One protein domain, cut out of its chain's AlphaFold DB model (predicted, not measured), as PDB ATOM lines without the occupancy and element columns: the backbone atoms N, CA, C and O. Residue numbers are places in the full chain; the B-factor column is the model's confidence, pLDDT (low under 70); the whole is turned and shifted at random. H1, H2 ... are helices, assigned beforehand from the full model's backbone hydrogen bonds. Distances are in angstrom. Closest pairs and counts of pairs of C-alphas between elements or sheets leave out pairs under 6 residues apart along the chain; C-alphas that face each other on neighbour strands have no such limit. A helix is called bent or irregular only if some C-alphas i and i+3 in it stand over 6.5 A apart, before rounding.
ATOM      1  N   ARG A   2     123.381 177.105 162.444       84.94
ATOM      2  CA  ARG A   2     123.729 175.668 162.627       84.94
ATOM      3  C   ARG A   2     124.365 175.005 161.393       84.94
ATOM      4  O   ARG A   2     125.303 174.232 161.529       84.94
ATOM      5  N   GLN A   3     123.894 175.353 160.193       89.88
ATOM      6  CA  GLN A   3     124.454 174.850 158.931       89.88
ATOM      7  C   GLN A   3     125.885 175.351 158.667       89.88
ATOM      8  O   GLN A   3     126.714 174.573 158.214       89.88
ATOM      9  N   ALA A   4     126.194 176.604 159.016       89.75
ATOM     10  CA  ALA A   4     127.540 177.166 158.896       89.75
ATOM     11  C   ALA A   4     128.532 176.466 159.836       89.75
ATOM     12  O   ALA A   4     129.633 176.125 159.426       89.75
ATOM     13  N   VAL A   5     128.111 176.187 161.075       89.31
ATOM     14  CA  VAL A   5     128.929 175.464 162.063       89.31
ATOM     15  C   VAL A   5     129.268 174.057 161.572       89.31
ATOM     16  O   VAL A   5     130.433 173.672 161.604       89.31
ATOM     17  N   ASN A   6     128.268 173.311 161.088       91.38
ATOM     18  CA  ASN A   6     128.496 171.976 160.534       91.38
ATOM     19  C   ASN A   6     129.435 172.025 159.332       91.38
ATOM     20  O   ASN A   6     130.368 171.236 159.272       91.38
ATOM     21  N   TRP A   7     129.241 172.987 158.431       92.38
ATOM     22  CA  TRP A   7     130.093 173.146 157.259       92.38
ATOM     23  C   TRP A   7     131.557 173.434 157.634       92.38
ATOM     24  O   TRP A   7     132.456 172.773 157.123       92.38
ATOM     25  N   ILE A   8     131.809 174.346 158.582       90.19
ATOM     26  CA  ILE A   8     133.168 174.628 159.077       90.19
ATOM     27  C   ILE A   8     133.775 173.378 159.729       90.19
ATOM     28  O   ILE A   8     134.923 173.038 159.453       90.19
ATOM     29  N   ALA A   9     133.011 172.670 160.566       88.94
ATOM     30  CA  ALA A   9     133.480 171.464 161.247       88.94
ATOM     31  C   ALA A   9     133.811 170.324 160.269       88.94
ATOM     32  O   ALA A   9     134.772 169.588 160.486       88.94
ATOM     33  N   GLU A  10     133.035 170.185 159.194       91.69
ATOM     34  CA  GLU A  10     133.280 169.217 158.125       91.69
ATOM     35  C   GLU A  10     134.579 169.556 157.388       91.69
ATOM     36  O   GLU A  10     135.480 168.723 157.326       91.69
ATOM     37  N   ARG A  11     134.756 170.821 156.987       91.25
ATOM     38  CA  ARG A  11     135.987 171.303 156.341       91.25
ATOM     39  C   ARG A  11     137.230 171.140 157.214       91.25
ATOM     40  O   ARG A  11     138.273 170.738 156.710       91.25
ATOM     41  N   MET A  12     137.121 171.412 158.514       87.25
ATOM     42  CA  MET A  12     138.210 171.201 159.477       87.25
ATOM     43  C   MET A  12     138.544 169.718 159.673       87.25
ATOM     44  O   MET A  12     139.689 169.383 159.963       87.25
ATOM     45  N   ARG A  13     137.555 168.825 159.535       87.75
ATOM     46  CA  ARG A  13     137.765 167.374 159.610       87.75
ATOM     47  C   ARG A  13     138.431 166.838 158.348       87.75
ATOM     48  O   ARG A  13     139.291 165.972 158.447       87.75
ATOM     49  N   GLU A  14     138.034 167.346 157.185       87.44
ATOM     50  CA  GLU A  14     138.633 166.989 155.896       87.44
ATOM     51  C   GLU A  14     140.055 167.542 155.750       87.44
ATOM     52  O   GLU A  14     140.917 166.890 155.167       87.44
ATOM     53  N   ASN A  15     140.310 168.740 156.282       80.38
ATOM     54  CA  ASN A  15     141.590 169.428 156.188       80.38
ATOM     55  C   ASN A  15     141.991 169.975 157.560       80.38
ATOM     56  O   ASN A  15     141.619 171.087 157.935       80.38
ATOM     57  N   ALA A  16     142.800 169.206 158.292       73.12
ATOM     58  CA  ALA A  16     143.306 169.609 159.605       73.12
ATOM     59  C   ALA A  16     144.193 170.872 159.556       73.12
ATOM     60  O   ALA A  16     144.274 171.599 160.545       73.12
ATOM     61  N   ASP A  17     144.805 171.146 158.397       82.06
ATOM     62  CA  ASP A  17     145.647 172.322 158.129       82.06
ATOM     63  C   ASP A  17     144.853 173.516 157.562       82.06
ATOM     64  O   ASP A  17     145.405 174.587 157.310       82.06
ATOM     65  N   ALA A  18     143.542 173.360 157.333       82.00
ATOM     66  CA  ALA A  18     142.740 174.441 156.781       82.00
ATOM     67  C   ALA A  18     142.732 175.653 157.719       82.00
ATOM     68  O   ALA A  18     142.487 175.551 158.927       82.00
ATOM     69  N   ASN A  19     142.946 176.830 157.131       87.50
ATOM     70  CA  ASN A  19     142.905 178.087 157.854       87.50
ATOM     71  C   ASN A  19     141.482 178.339 158.376       87.50
ATOM     72  O   ASN A  19     140.581 178.735 157.632       87.50
ATOM     73  N   ARG A  20     141.288 178.116 159.679       86.56
ATOM     74  CA  ARG A  20     139.996 178.261 160.371       86.56
ATOM     75  C   ARG A  20     139.380 179.640 160.150       86.56
ATOM     76  O   ARG A  20     138.172 179.748 159.989       86.56
ATOM     77  N   LEU A  21     140.215 180.675 160.086       87.88
ATOM     78  CA  LEU A  21     139.814 182.062 159.853       87.88
ATOM     79  C   LEU A  21     139.154 182.228 158.475       87.88
ATOM     80  O   LEU A  21     138.092 182.833 158.372       87.88
ATOM     81  N   ALA A  22     139.734 181.613 157.440       90.69
ATOM     82  CA  ALA A  22     139.183 181.630 156.086       90.69
ATOM     83  C   ALA A  22     137.863 180.848 155.990       90.69
ATOM     84  O   ALA A  22     136.926 181.304 155.344       90.69
ATOM     85  N   LEU A  23     137.753 179.706 156.680       91.31
ATOM     86  CA  LEU A  23     136.510 178.927 156.720       91.31
ATOM     87  C   LEU A  23     135.365 179.700 157.388       91.31
ATOM     88  O   LEU A  23     134.223 179.620 156.943       91.31
ATOM     89  N   ILE A  24     135.650 180.451 158.450       90.56
ATOM     90  CA  ILE A  24     134.644 181.270 159.135       90.56
ATOM     91  C   ILE A  24     134.163 182.406 158.228       90.56
ATOM     92  O   ILE A  24     132.957 182.641 158.143       90.56
ATOM     93  N   ASP A  25     135.082 183.070 157.527       90.38
ATOM     94  CA  ASP A  25     134.755 184.151 156.595       90.38
ATOM     95  C   ASP A  25     133.920 183.636 155.408       90.38
ATOM     96  O   ASP A  25     132.845 184.162 155.110       90.38
ATOM     97  N   GLU A  26     134.327 182.507 154.821       92.69
ATOM     98  CA  GLU A  26     133.604 181.856 153.726       92.69
ATOM     99  C   GLU A  26     132.208 181.396 154.172       92.69
ATOM    100  O   GLU A  26     131.224 181.592 153.459       92.69
ATOM    101  N   ALA A  27     132.076 180.860 155.389       91.75
ATOM    102  CA  ALA A  27     130.780 180.511 155.957       91.75
ATOM    103  C   ALA A  27     129.912 181.752 156.236       91.75
ATOM    104  O   ALA A  27     128.697 181.714 156.032       91.75
ATOM    105  N   SER A  28     130.513 182.863 156.668       90.75
ATOM    106  CA  SER A  28     129.812 184.127 156.896       90.75
ATOM    107  C   SER A  28     129.184 184.653 155.611       90.75
ATOM    108  O   SER A  28     127.991 184.961 155.589       90.75
ATOM    109  N   GLN A  29     129.957 184.677 154.525       90.56
ATOM    110  CA  GLN A  29     129.482 185.110 153.214       90.56
ATOM    111  C   GLN A  29     128.459 184.127 152.630       90.56
ATOM    112  O   GLN A  29     127.386 184.528 152.183       90.56
ATOM    113  N   ARG A  30     128.749 182.822 152.689       91.81
ATOM    114  CA  ARG A  30     127.924 181.773 152.072       91.81
ATOM    115  C   ARG A  30     126.556 181.616 152.723       91.81
ATOM    116  O   ARG A  30     125.576 181.359 152.029       91.81
ATOM    117  N   PHE A  31     126.488 181.732 154.047       91.38
ATOM    118  CA  PHE A  31     125.248 181.562 154.806       91.38
ATOM    119  C   PHE A  31     124.586 182.892 155.188       91.38
ATOM    120  O   PHE A  31     123.580 182.870 155.896       91.38
ATOM    121  N   GLY A  32     125.132 184.030 154.742       91.31
ATOM    122  CA  GLY A  32     124.598 185.359 155.052       91.31
ATOM    123  C   GLY A  32     124.544 185.626 156.555       91.31
ATOM    124  O   GLY A  32     123.520 186.074 157.078       91.31
ATOM    125  N   LEU A  33     125.606 185.265 157.278       90.62
ATOM    126  CA  LEU A  33     125.636 185.410 158.728       90.62
ATOM    127  C   LEU A  33     125.685 186.888 159.117       90.62
ATOM    128  O   LEU A  33     126.402 187.694 158.528       90.62
ATOM    129  N   SER A  34     124.916 187.242 160.145       91.06
ATOM    130  CA  SER A  34     125.007 188.569 160.750       91.06
ATOM    131  C   SER A  34     126.365 188.739 161.441       91.06
ATOM    132  O   SER A  34     126.884 187.750 161.963       91.06
ATOM    133  N   PRO A  35     126.881 189.972 161.590       86.00
ATOM    134  CA  PRO A  35     128.154 190.228 162.273       86.00
ATOM    135  C   PRO A  35     128.261 189.562 163.655       86.00
ATOM    136  O   PRO A  35     129.302 189.021 164.008       86.00
ATOM    137  N   LEU A  36     127.150 189.511 164.401       89.94
ATOM    138  CA  LEU A  36     127.052 188.833 165.699       89.94
ATOM    139  C   LEU A  36     127.213 187.303 165.602       89.94
ATOM    140  O   LEU A  36     127.848 186.680 166.448       89.94
ATOM    141  N   GLN A  37     126.631 186.685 164.570       90.00
ATOM    142  CA  GLN A  37     126.774 185.247 164.326       90.00
ATOM    143  C   GLN A  37     128.211 184.922 163.915       90.00
ATOM    144  O   GLN A  37     128.752 183.905 164.337       90.00
ATOM    145  N   THR A  38     128.830 185.794 163.123       89.31
ATOM    146  CA  THR A  38     130.218 185.660 162.694       89.31
ATOM    147  C   THR A  38     131.167 185.771 163.885       89.31
ATOM    148  O   THR A  38     131.946 184.846 164.093       89.31
ATOM    149  N   ASP A  39     131.036 186.788 164.745       87.88
ATOM    150  CA  ASP A  39     131.836 186.924 165.980       87.88
ATOM    151  C   ASP A  39     131.771 185.669 166.868       87.88
ATOM    152  O   ASP A  39     132.793 185.176 167.352       87.88
ATOM    153  N   PHE A  40     130.582 185.076 167.007       88.75
ATOM    154  CA  PHE A  40     130.435 183.817 167.729       88.75
ATOM    155  C   PHE A  40     131.253 182.680 167.098       88.75
ATOM    156  O   PHE A  40     131.880 181.912 167.825       88.75
ATOM    157  N   LEU A  41     131.288 182.565 165.764       88.62
ATOM    158  CA  LEU A  41     132.131 181.574 165.083       88.62
ATOM    159  C   LEU A  41     133.621 181.856 165.321       88.62
ATOM    160  O   LEU A  41     134.362 180.931 165.645       88.62
ATOM    161  N   TYR A  42     134.051 183.117 165.237       88.88
ATOM    162  CA  TYR A  42     135.428 183.509 165.562       88.88
ATOM    163  C   TYR A  42     135.815 183.038 166.968       88.88
ATOM    164  O   TYR A  42     136.811 182.338 167.139       88.88
ATOM    165  N   ARG A  43     134.984 183.329 167.970       85.81
ATOM    166  CA  ARG A  43     135.216 182.903 169.357       85.81
ATOM    167  C   ARG A  43     135.215 181.385 169.516       85.81
ATOM    168  O   ARG A  43     136.084 180.848 170.191       85.81
ATOM    169  N   GLN A  44     134.269 180.693 168.888       85.94
ATOM    170  CA  GLN A  44     134.123 179.246 169.021       85.94
ATOM    171  C   GLN A  44     135.291 178.468 168.394       85.94
ATOM    172  O   GLN A  44     135.679 177.429 168.920       85.94
ATOM    173  N   PHE A  45     135.839 178.942 167.271       84.19
ATOM    174  CA  PHE A  45     136.817 178.187 166.475       84.19
ATOM    175  C   PHE A  45     138.268 178.680 166.605       84.19
ATOM    176  O   PHE A  45     139.195 177.915 166.311       84.19
ATOM    177  N   LEU A  46     138.490 179.931 167.029       83.19
ATOM    178  CA  LEU A  46     139.825 180.548 167.090       83.19
ATOM    179  C   LEU A  46     140.309 180.865 168.503       83.19
ATOM    180  O   LEU A  46     141.461 181.254 168.652       83.19
ATOM    181  N   SER A  47     139.471 180.737 169.529       71.62
ATOM    182  CA  SER A  47     139.856 181.105 170.890       71.62
ATOM    183  C   SER A  47     140.405 179.886 171.654       71.62
ATOM    184  O   SER A  47     139.634 178.983 171.973       71.62
TER     185      SER A  47
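This is residues 2 to 47 of the 61 residues of an uncharacterized protein of candidate division NC10 bacterium RIFCSPLOWO2_02_FULL_66_22 (UniProt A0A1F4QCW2). Three short helices fold back and forth into a small up-and-down bundle, with H2 packed against both H1 and H3, and H1 and H3 running the same way with a looser gap between them. The helix centres make a triangle, and two tight turns, residues 15 to 19 and residues 31 to 34, join the helices at opposite ends of the bundle. The printed part has 46 residues with three named helices in the order H1, H2, H3 and no named strand, and its class is all helix. The whole is compact, with a radius of gyration of the C-alphas of 9.5 A, and the C-alphas span 26 by 20 by 15 A along their three main axes.

The helix H1, residues 2 to 14, touches the helix H2, residues 20 to 30. Their closest C-alphas are those of Ala 4 and Ala 27, 5.5 A apart, and 9 pairs of C-alphas lie within 8 A. The lines of H1 and H2 stand at a steep tilt of 40 degrees, and the two run opposite ways. Their centres are 10.1 A apart, and together they form a helical hairpin. H2 also touches the helix H3, residues 35 to 46. The closest C-alphas of H2 and H3 are those of Ser 28 and Thr 38, 6.0 A apart, and here too 9 pairs lie within 8 A. H2 and H3 stand at a shallow tilt of 26 degrees and run opposite ways, with their centres 9.9 A apart. They form a second helical hairpin. H1 and H3 are close but not clearly touching, with 1 pair of C-alphas within 8 A. That closest pair is Val 5 and Leu 41, whose C-alphas are 7.5 A apart. H1 and H3 run the same way at a shallow tilt of 30 degrees, and their centres are 13.4 A apart. H1, H2 and H3 form a bundle that is up and down, each helix running against the one before it in the chain. In H1, H2 and H3 every O i to N i+4 pair of the backbone is within hydrogen-bond range.

H1 has 13 residues, Arg 2 to Glu 14, and is the longest helix by residues. It begins at C-alpha 2, printed at (123.729, 175.668, 162.627), and measures 18.5 A from first to last C-alpha. H2 has 11 residues, Arg 20 to Arg 30, and measures 15.1 A. Its first C-alpha, 20, is at (139.996, 178.261, 160.371). H3 has 12 residues, Pro 35 to Leu 46, and measures 15.9 A. It ends at C-alpha 46, printed at (139.825, 180.548, 167.090), one residue before the last printed one, Ser 47. None of the three helices is bent or irregular.

The two C-alphas farthest apart are those of Glu 14, in H1, and Leu 36, in H3, at 26.6 A. The first and last printed C-alphas, those of Arg 2 and Ser 47, are 18.9 A apart. The printed part runs from residue 2 to residue 47 of a chain of 61 residues and has no cut. The link from H1 to H2 has 5 residues and is tight. The link from H2 to H3 has 4 residues and is tight as well. The mean pLDDT of the printed part of this model is 88.0, and no printed residue is under 70. The mean pLDDT is 89 in H1, 90 in H2 and 87 in H3.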